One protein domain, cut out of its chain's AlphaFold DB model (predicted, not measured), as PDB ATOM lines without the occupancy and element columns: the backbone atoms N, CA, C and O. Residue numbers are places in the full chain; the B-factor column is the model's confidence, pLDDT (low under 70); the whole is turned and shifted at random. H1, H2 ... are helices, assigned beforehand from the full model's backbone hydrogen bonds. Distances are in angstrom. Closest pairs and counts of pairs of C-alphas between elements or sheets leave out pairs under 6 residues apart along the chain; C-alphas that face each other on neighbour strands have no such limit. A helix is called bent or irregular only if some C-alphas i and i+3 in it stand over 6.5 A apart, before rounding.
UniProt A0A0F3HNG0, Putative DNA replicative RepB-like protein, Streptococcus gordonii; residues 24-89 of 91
ATOM      1  N   LYS A  24      22.595 126.360 129.284       92.75
ATOM      2  CA  LYS A  24      22.185 126.554 130.681       92.75
ATOM      3  C   LYS A  24      21.138 125.523 131.080       92.75
ATOM      4  O   LYS A  24      21.243 124.949 132.165       92.75
ATOM      5  N   ILE A  25      20.170 125.245 130.203       92.94
ATOM      6  CA  ILE A  25      19.175 124.187 130.435       92.94
ATOM      7  C   ILE A  25      19.879 122.838 130.545       92.94
ATOM      8  O   ILE A  25      19.691 122.123 131.531       92.94
ATOM      9  N   MET A  26      20.731 122.506 129.575       93.88
ATOM     10  CA  MET A  26      21.422 121.220 129.556       93.88
ATOM     11  C   MET A  26      22.365 121.037 130.747       93.88
ATOM     12  O   MET A  26      22.389 119.948 131.320       93.88
ATOM     13  N   ALA A  27      23.092 122.077 131.164       94.44
ATOM     14  CA  ALA A  27      23.909 122.037 132.376       94.44
ATOM     15  C   ALA A  27      23.045 121.825 133.629       94.44
ATOM     16  O   ALA A  27      23.367 120.982 134.463       94.44
ATOM     17  N   GLY A  28      21.906 122.520 133.732       94.25
ATOM     18  CA  GLY A  28      20.965 122.340 134.836       94.25
ATOM     19  C   GLY A  28      20.409 120.916 134.917       94.25
ATOM     20  O   GLY A  28      20.348 120.339 136.002       94.25
ATOM     21  N   LEU A  29      20.063 120.318 133.774       95.38
ATOM     22  CA  LEU A  29      19.638 118.918 133.705       95.38
ATOM     23  C   LEU A  29      20.760 117.965 134.137       95.38
ATOM     24  O   LEU A  29      20.522 117.074 134.951       95.38
ATOM     25  N   GLN A  30      21.980 118.170 133.634       95.19
ATOM     26  CA  GLN A  30      23.127 117.314 133.944       95.19
ATOM     27  C   GLN A  30      23.524 117.358 135.419       95.19
ATOM     28  O   GLN A  30      23.817 116.315 135.989       95.19
ATOM     29  N   VAL A  31      23.531 118.539 136.039       95.75
ATOM     30  CA  VAL A  31      23.996 118.703 137.424       95.75
ATOM     31  C   VAL A  31      22.902 118.362 138.434       95.75
ATOM     32  O   VAL A  31      23.199 117.812 139.489       95.75
ATOM     33  N   HIS A  32      21.637 118.680 138.139       95.88
ATOM     34  CA  HIS A  32      20.582 118.642 139.156       95.88
ATOM     35  C   HIS A  32      19.484 117.605 138.928       95.88
ATOM     36  O   HIS A  32      18.728 117.340 139.857       95.88
ATOM     37  N   VAL A  33      19.350 117.050 137.720       96.56
ATOM     38  CA  VAL A  33      18.259 116.116 137.394       96.56
ATOM     39  C   VAL A  33      18.799 114.722 137.102       96.56
ATOM     40  O   VAL A  33      18.289 113.745 137.639       96.56
ATOM     41  N   TYR A  34      19.847 114.605 136.285       96.69
ATOM     42  CA  TYR A  34      20.369 113.301 135.864       96.69
ATOM     43  C   TYR A  34      20.886 112.435 137.018       96.69
ATOM     44  O   TYR A  34      20.521 111.263 137.022       96.69
ATOM     45  N   PRO A  35      21.584 112.972 138.041       97.19
ATOM     46  CA  PRO A  35      21.966 112.172 139.204       97.19
ATOM     47  C   PRO A  35      20.764 111.566 139.947       97.19
ATOM     48  O   PRO A  35      20.838 110.445 140.432       97.19
ATOM     49  N   LEU A  36      19.626 112.268 139.979       97.69
ATOM     50  CA  LEU A  36      18.399 111.786 140.629       97.69
ATOM     51  C   LEU A  36      17.688 110.710 139.793       97.69
ATOM     52  O   LEU A  36      17.046 109.813 140.337       97.69
ATOM     53  N   TYR A  37      17.806 110.770 138.463       97.25
ATOM     54  CA  TYR A  37      17.354 109.680 137.596       97.25
ATOM     55  C   TYR A  37      18.281 108.470 137.639       97.25
ATOM     56  O   TYR A  37      17.778 107.352 137.550       97.25
ATOM     57  N   ASP A  38      19.591 108.671 137.799       96.62
ATOM     58  CA  ASP A  38      20.516 107.576 138.082       96.62
ATOM     59  C   ASP A  38      20.132 106.883 139.394       96.62
ATOM     60  O   ASP A  38      19.956 105.671 139.388       96.62
ATOM     61  N   GLU A  39      19.842 107.637 140.455       96.31
ATOM     62  CA  GLU A  39      19.364 107.079 141.724       96.31
ATOM     63  C   GLU A  39      18.049 106.293 141.567       96.31
ATOM     64  O   GLU A  39      17.937 105.151 142.012       96.31
ATOM     65  N   LEU A  40      17.043 106.853 140.883       96.06
ATOM     66  CA  LEU A  40      15.783 106.138 140.635       96.06
ATOM     67  C   LEU A  40      16.001 104.853 139.823       96.06
ATOM     68  O   LEU A  40      15.362 103.827 140.076       96.06
ATOM     69  N   LYS A  41      16.899 104.909 138.839       95.69
ATOM     70  CA  LYS A  41      17.268 103.765 138.010       95.69
ATOM     71  C   LYS A  41      18.021 102.706 138.812       95.69
ATOM     72  O   LYS A  41      17.821 101.527 138.544       95.69
ATOM     73  N   GLU A  42      18.872 103.087 139.755       95.00
ATOM     74  CA  GLU A  42      19.549 102.144 140.649       95.00
ATOM     75  C   GLU A  42      18.557 101.454 141.587       95.00
ATOM     76  O   GLU A  42      18.663 100.251 141.799       95.00
ATOM     77  N   LEU A  43      17.543 102.182 142.065       93.62
ATOM     78  CA  LEU A  43      16.517 101.635 142.955       93.62
ATOM     79  C   LEU A  43      15.542 100.682 142.246       93.62
ATOM     80  O   LEU A  43      15.229  99.621 142.773       93.62
ATOM     81  N   ARG A  44      15.026 101.047 141.061       91.44
ATOM     82  CA  ARG A  44      13.929 100.300 140.400       91.44
ATOM     83  C   ARG A  44      14.122 100.039 138.906       91.44
ATOM     84  O   ARG A  44      13.196  99.623 138.210       91.44
ATOM     85  N   GLY A  45      15.318 100.285 138.388       93.88
ATOM     86  CA  GLY A  45      15.629 100.117 136.976       93.88
ATOM     87  C   GLY A  45      15.125 101.257 136.088       93.88
ATOM     88  O   GLY A  45      14.416 102.178 136.496       93.88
ATOM     89  N   LEU A  46      15.496 101.184 134.809       94.31
ATOM     90  CA  LEU A  46      15.214 102.240 133.833       94.31
ATOM     91  C   LEU A  46      13.714 102.406 133.536       94.31
ATOM     92  O   LEU A  46      13.291 103.498 133.169       94.31
ATOM     93  N   ASN A  47      12.915 101.347 133.694       93.94
ATOM     94  CA  ASN A  47      11.473 101.418 133.458       93.94
ATOM     95  C   ASN A  47      10.793 102.374 134.446       93.94
ATOM     96  O   ASN A  47      10.005 103.205 134.016       93.94
ATOM     97  N   SER A  48      11.213 102.382 135.714       93.81
ATOM     98  CA  SER A  48      10.696 103.328 136.713       93.81
ATOM     99  C   SER A  48      10.960 104.792 136.331       93.81
ATOM    100  O   SER A  48      10.107 105.659 136.520       93.81
ATOM    101  N   VAL A  49      12.117 105.077 135.717       96.31
ATOM    102  CA  VAL A  49      12.413 106.416 135.180       96.31
ATOM    103  C   VAL A  49      11.459 106.765 134.039       96.31
ATOM    104  O   VAL A  49      10.943 107.879 134.004       96.31
ATOM    105  N   LYS A  50      11.196 105.832 133.116       95.62
ATOM    106  CA  LYS A  50      10.250 106.054 132.010       95.62
ATOM    107  C   LYS A  50       8.840 106.331 132.529       95.62
ATOM    108  O   LYS A  50       8.253 107.332 132.130       95.62
ATOM    109  N   ASP A  51       8.354 105.513 133.458       95.25
ATOM    110  CA  ASP A  51       7.017 105.649 134.038       95.25
ATOM    111  C   ASP A  51       6.861 106.992 134.762       95.25
ATOM    112  O   ASP A  51       5.873 107.706 134.569       95.25
ATOM    113  N   HIS A  52       7.881 107.394 135.532       96.12
ATOM    114  CA  HIS A  52       7.915 108.704 136.175       96.12
ATOM    115  C   HIS A  52       7.860 109.845 135.153       96.12
ATOM    116  O   HIS A  52       7.061 110.768 135.306       96.12
ATOM    117  N   LEU A  53       8.674 109.788 134.095       96.06
ATOM    118  CA  LEU A  53       8.696 110.821 133.058       96.06
ATOM    119  C   LEU A  53       7.354 110.935 132.330       96.06
ATOM    120  O   LEU A  53       6.869 112.049 132.140       96.06
ATOM    121  N   SER A  54       6.725 109.814 131.978       95.12
ATOM    122  CA  SER A  54       5.402 109.817 131.348       95.12
ATOM    123  C   SER A  54       4.331 110.392 132.278       95.12
ATOM    124  O   SER A  54       3.509 111.204 131.847       95.12
ATOM    125  N   TYR A  55       4.383 110.065 133.574       94.25
ATOM    126  CA  TYR A  55       3.504 110.675 134.571       94.25
ATOM    127  C   TYR A  55       3.712 112.193 134.663       94.25
ATOM    128  O   TYR A  55       2.748 112.956 134.580       94.25
ATOM    129  N   VAL A  56       4.961 112.650 134.777       93.75
ATOM    130  CA  VAL A  56       5.301 114.077 134.859       93.75
ATOM    131  C   VAL A  56       4.860 114.828 133.602       93.75
ATOM    132  O   VAL A  56       4.279 115.906 133.713       93.75
ATOM    133  N   ALA A  57       5.050 114.246 132.415       92.38
ATOM    134  CA  ALA A  57       4.577 114.821 131.159       92.38
ATOM    135  C   ALA A  57       3.051 114.998 131.144       92.38
ATOM    136  O   ALA A  57       2.566 116.058 130.751       92.38
ATOM    137  N   SER A  58       2.297 114.015 131.649       91.31
ATOM    138  CA  SER A  58       0.827 114.080 131.719       91.31
ATOM    139  C   SER A  58       0.288 115.126 132.705       91.31
ATOM    140  O   SER A  58      -0.835 115.600 132.558       91.31
ATOM    141  N   ARG A  59       1.086 115.496 133.717       88.06
ATOM    142  CA  ARG A  59       0.730 116.465 134.768       88.06
ATOM    143  C   ARG A  59       1.338 117.852 134.532       88.06
ATOM    144  O   ARG A  59       1.268 118.707 135.412       88.06
ATOM    145  N   ARG A  60       1.986 118.078 133.385       82.62
ATOM    146  CA  ARG A  60       2.691 119.330 133.097       82.62
ATOM    147  C   ARG A  60       1.703 120.449 132.768       82.62
ATOM    148  O   ARG A  60       1.042 120.423 131.736       82.62
ATOM    149  N   GLU A  61       1.679 121.475 133.611       76.50
ATOM    150  CA  GLU A  61       0.886 122.693 133.400       76.50
ATOM    151  C   GLU A  61       1.671 123.767 132.619       76.50
ATOM    152  O   GLU A  61       2.907 123.771 132.612       76.50
ATOM    153  N   GLU A  62       0.974 124.710 131.968       69.31
ATOM    154  CA  GLU A  62       1.592 125.709 131.075       69.31
ATOM    155  C   GLU A  62       2.674 126.567 131.743       69.31
ATOM    156  O   GLU A  62       3.726 126.798 131.145       69.31
ATOM    157  N   TYR A  63       2.488 126.974 133.001       58.34
ATOM    158  CA  TYR A  63       3.480 127.783 133.726       58.34
ATOM    159  C   TYR A  63       4.797 127.033 133.989       58.34
ATOM    160  O   TYR A  63       5.839 127.648 134.227       58.34
ATOM    161  N   SER A  64       4.782 125.696 133.938       62.19
ATOM    162  CA  SER A  64       5.968 124.855 134.143       62.19
ATOM    163  C   SER A  64       6.875 124.799 132.905       62.19
ATOM    164  O   SER A  64       7.919 124.146 132.931       62.19
ATOM    165  N   LYS A  65       6.512 125.490 131.812       64.69
ATOM    166  CA  LYS A  65       7.277 125.526 130.556       64.69
ATOM    167  C   LYS A  65       8.528 126.413 130.608       64.69
ATOM    168  O   LYS A  65       9.439 126.183 129.829       64.69
ATOM    169  N   HIS A  66       8.625 127.371 131.535       71.88
ATOM    170  CA  HIS A  66       9.719 128.359 131.529       71.88
ATOM    171  C   HIS A  66      11.059 127.871 132.107       71.88
ATOM    172  O   HIS A  66      12.094 128.478 131.844       71.88
ATOM    173  N   ASN A  67      11.069 126.817 132.929       84.06
ATOM    174  CA  ASN A  67      12.308 126.258 133.479       84.06
ATOM    175  C   ASN A  67      12.162 124.749 133.699       84.06
ATOM    176  O   ASN A  67      11.828 124.290 134.799       84.06
ATOM    177  N   ILE A  68      12.412 123.990 132.632       89.25
ATOM    178  CA  ILE A  68      12.251 122.537 132.625       89.25
ATOM    179  C   ILE A  68      13.166 121.839 133.637       89.25
ATOM    180  O   ILE A  68      12.718 120.938 134.341       89.25
ATOM    181  N   ALA A  69      14.414 122.288 133.789       92.12
ATOM    182  CA  ALA A  69      15.355 121.679 134.727       92.12
ATOM    183  C   ALA A  69      14.856 121.785 136.175       92.12
ATOM    184  O   ALA A  69      14.844 120.795 136.906       92.12
ATOM    185  N   ARG A  70      14.363 122.963 136.578       92.00
ATOM    186  CA  ARG A  70      13.789 123.172 137.916       92.00
ATOM    187  C   ARG A  70      12.517 122.352 138.130       92.00
ATOM    188  O   ARG A  70      12.322 121.818 139.218       92.00
ATOM    189  N   TYR A  71      11.658 122.270 137.114       92.50
ATOM    190  CA  TYR A  71      10.422 121.490 137.182       92.50
ATOM    191  C   TYR A  71      10.707 119.995 137.374       92.50
ATOM    192  O   TYR A  71      10.209 119.399 138.328       92.50
ATOM    193  N   LEU A  72      11.566 119.419 136.529       94.81
ATOM    194  CA  LEU A  72      11.928 118.003 136.597       94.81
ATOM    195  C   LEU A  72      12.634 117.660 137.905       94.81
ATOM    196  O   LEU A  72      12.273 116.671 138.532       94.81
ATOM    197  N   LYS A  73      13.568 118.510 138.357       95.56
ATOM    198  CA  LYS A  73      14.228 118.364 139.662       95.56
ATOM    199  C   LYS A  73      13.199 118.231 140.785       95.56
ATOM    200  O   LYS A  73      13.240 117.277 141.552       95.56
ATOM    201  N   LYS A  74      12.237 119.157 140.854       94.62
ATOM    202  CA  LYS A  74      11.202 119.135 141.894       94.62
ATOM    203  C   LYS A  74      10.343 117.869 141.817       94.62
ATOM    204  O   LYS A  74      10.018 117.301 142.855       94.62
ATOM    205  N   ALA A  75       9.986 117.430 140.610       94.81
ATOM    206  CA  ALA A  75       9.172 116.236 140.413       94.81
ATOM    207  C   ALA A  75       9.878 114.961 140.909       94.81
ATOM    208  O   ALA A  75       9.279 114.182 141.653       94.81
ATOM    209  N   ILE A  76      11.153 114.771 140.559       96.81
ATOM    210  CA  ILE A  76      11.905 113.580 140.974       96.81
ATOM    211  C   ILE A  76      12.267 113.609 142.467       96.81
ATOM    212  O   ILE A  76      12.166 112.579 143.132       96.81
ATOM    213  N   GLU A  77      12.582 114.781 143.036       96.56
ATOM    214  CA  GLU A  77      12.833 114.941 144.480       96.56
ATOM    215  C   GLU A  77      11.614 114.564 145.333       96.56
ATOM    216  O   GLU A  77      11.766 114.034 146.431       96.56
ATOM    217  N   GLN A  78      10.399 114.809 144.836       94.25
ATOM    218  CA  GLN A  78       9.163 114.403 145.512       94.25
ATOM    219  C   GLN A  78       8.858 112.910 145.335       94.25
ATOM    220  O   GLN A  78       8.262 112.287 146.218       94.25
ATOM    221  N   TYR A  79       9.262 112.323 144.209       94.88
ATOM    222  CA  TYR A  79       8.983 110.926 143.895       94.88
ATOM    223  C   TYR A  79       9.938 109.956 144.607       94.88
ATOM    224  O   TYR A  79       9.482 108.967 145.183       94.88
ATOM    225  N   LEU A  80      11.240 110.261 144.648       95.12
ATOM    226  CA  LEU A  80      12.281 109.396 145.223       95.12
ATOM    227  C   LEU A  80      11.985 108.901 146.656       95.12
ATOM    228  O   LEU A  80      12.112 107.698 146.893       95.12
ATOM    229  N   PRO A  81      11.543 109.741 147.617       94.25
ATOM    230  CA  PRO A  81      11.198 109.271 148.960       94.25
ATOM    231  C   PRO A  81      10.067 108.237 148.968       94.25
ATOM    232  O   PRO A  81      10.073 107.324 149.792       94.25
ATOM    233  N   THR A  82       9.103 108.365 148.054       91.88
ATOM    234  CA  THR A  82       7.977 107.427 147.929       91.88
ATOM    235  C   THR A  82       8.463 106.075 147.420       91.88
ATOM    236  O   THR A  82       8.135 105.046 148.006       91.88
ATOM    237  N   VAL A  83       9.319 106.086 146.395       90.38
ATOM    238  CA  VAL A  83       9.941 104.882 145.821       90.38
ATOM    239  C   VAL A  83      10.750 104.131 146.880       90.38
ATOM    240  O   VAL A  83      10.543 102.932 147.057       90.38
ATOM    241  N   LYS A  84      11.597 104.847 147.635       89.94
ATOM    242  CA  LYS A  84      12.423 104.276 148.711       89.94
ATOM    243  C   LYS A  84      11.592 103.647 149.826       89.94
ATOM    244  O   LYS A  84      11.920 102.568 150.299       89.94
ATOM    245  N   ARG A  85      10.497 104.294 150.246       87.38
ATOM    246  CA  ARG A  85       9.598 103.734 151.272       87.38
ATOM    247  C   ARG A  85       8.876 102.486 150.787       87.38
ATOM    248  O   ARG A  85       8.657 101.581 151.577       87.38
ATOM    249  N   GLN A  86       8.492 102.431 149.515       77.06
ATOM    250  CA  GLN A  86       7.851 101.241 148.958       77.06
ATOM    251  C   GLN A  86       8.811 100.048 148.886       77.06
ATOM    252  O   GLN A  86       8.351  98.925 149.032       77.06
ATOM    253  N   ASP A  87      10.123 100.250 148.706       65.31
ATOM    254  CA  ASP A  87      11.100  99.145 148.755       65.31
ATOM    255  C   ASP A  87      11.207  98.546 150.161       65.31
ATOM    256  O   ASP A  87      11.286  97.334 150.299       65.31
ATOM    257  N   LEU A  88      11.097  99.377 151.198       60.47
ATOM    258  CA  LEU A  88      11.162  98.948 152.601       60.47
ATOM    259  C   LEU A  88       9.914  98.191 153.099       60.47
ATOM    260  O   LEU A  88       9.944  97.647 154.193       60.47
ATOM    261  N   ASN A  89       8.807  98.194 152.350       55.22
ATOM    262  CA  ASN A  89       7.558  97.517 152.741       55.22
ATOM    263  C   ASN A  89       7.326  96.192 151.986       55.22
ATOM    264  O   ASN A  89       6.242  95.625 152.092       55.22
TER     265      ASN A  89
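Overview. This is residues 24 to 89 of the 91 residues of the protein "Putative DNA replicative RepB-like protein" of Streptococcus gordonii (UniProt A0A0F3HNG0). The longest helix, H2, bends into a V: H1 and arm H2a make a row beside H4, running its way, while arm H2b folds back. It is all helix: 66 residues with named H1, H2, H3, H4 in chain order. It is compact, radius of gyration of the C-alphas 12.1 A, spanning 37 by 23 by 17 A.

Arrangement. Look at H2, residues 34 to 58, one helix by its hydrogen bonds but bent, C-alphas 43 and 46 being 9.2 A apart. Its arms, H2a, 34 to 43, and H2b, 46 to 58, touch at a steep tilt of 56 degrees, closest at C-alphas Lys 41 and Val 49, 6.2 A, H2b with residues 46 to 49 alone. H4, residues 68 to 87, only just irregular with C-alphas 78 and 81 6.51 A apart, touches H2a at a shallow tilt of 17 degrees, closest at C-alphas Leu 40 and Leu 80, 6.6 A. With residues 68 to 73 alone H4 touches H1, 24 to 32, closest at C-alphas Leu 29 and Ala 69, 5.2 A. H3, 62 to 65, is close to H4 but not clearly touching. Every O i to N i+4 pair is within hydrogen-bond range in H1, H2a and H2b, and 14 of 16 in H4; H3 is too short.

Along the chain. Find C-alpha 24 at (22.185, 126.554, 130.681), where H1 begins; H4 runs 28.4 A to C-alpha 87 at (11.100, 99.145, 148.755).

Size, cuts and confidence. C-alphas Lys 24 and Asn 89, the farthest apart, are 39.3 A apart. The printed part has no cut; pLDDT is under 70 at residues 62 to 65 and 87 to 89.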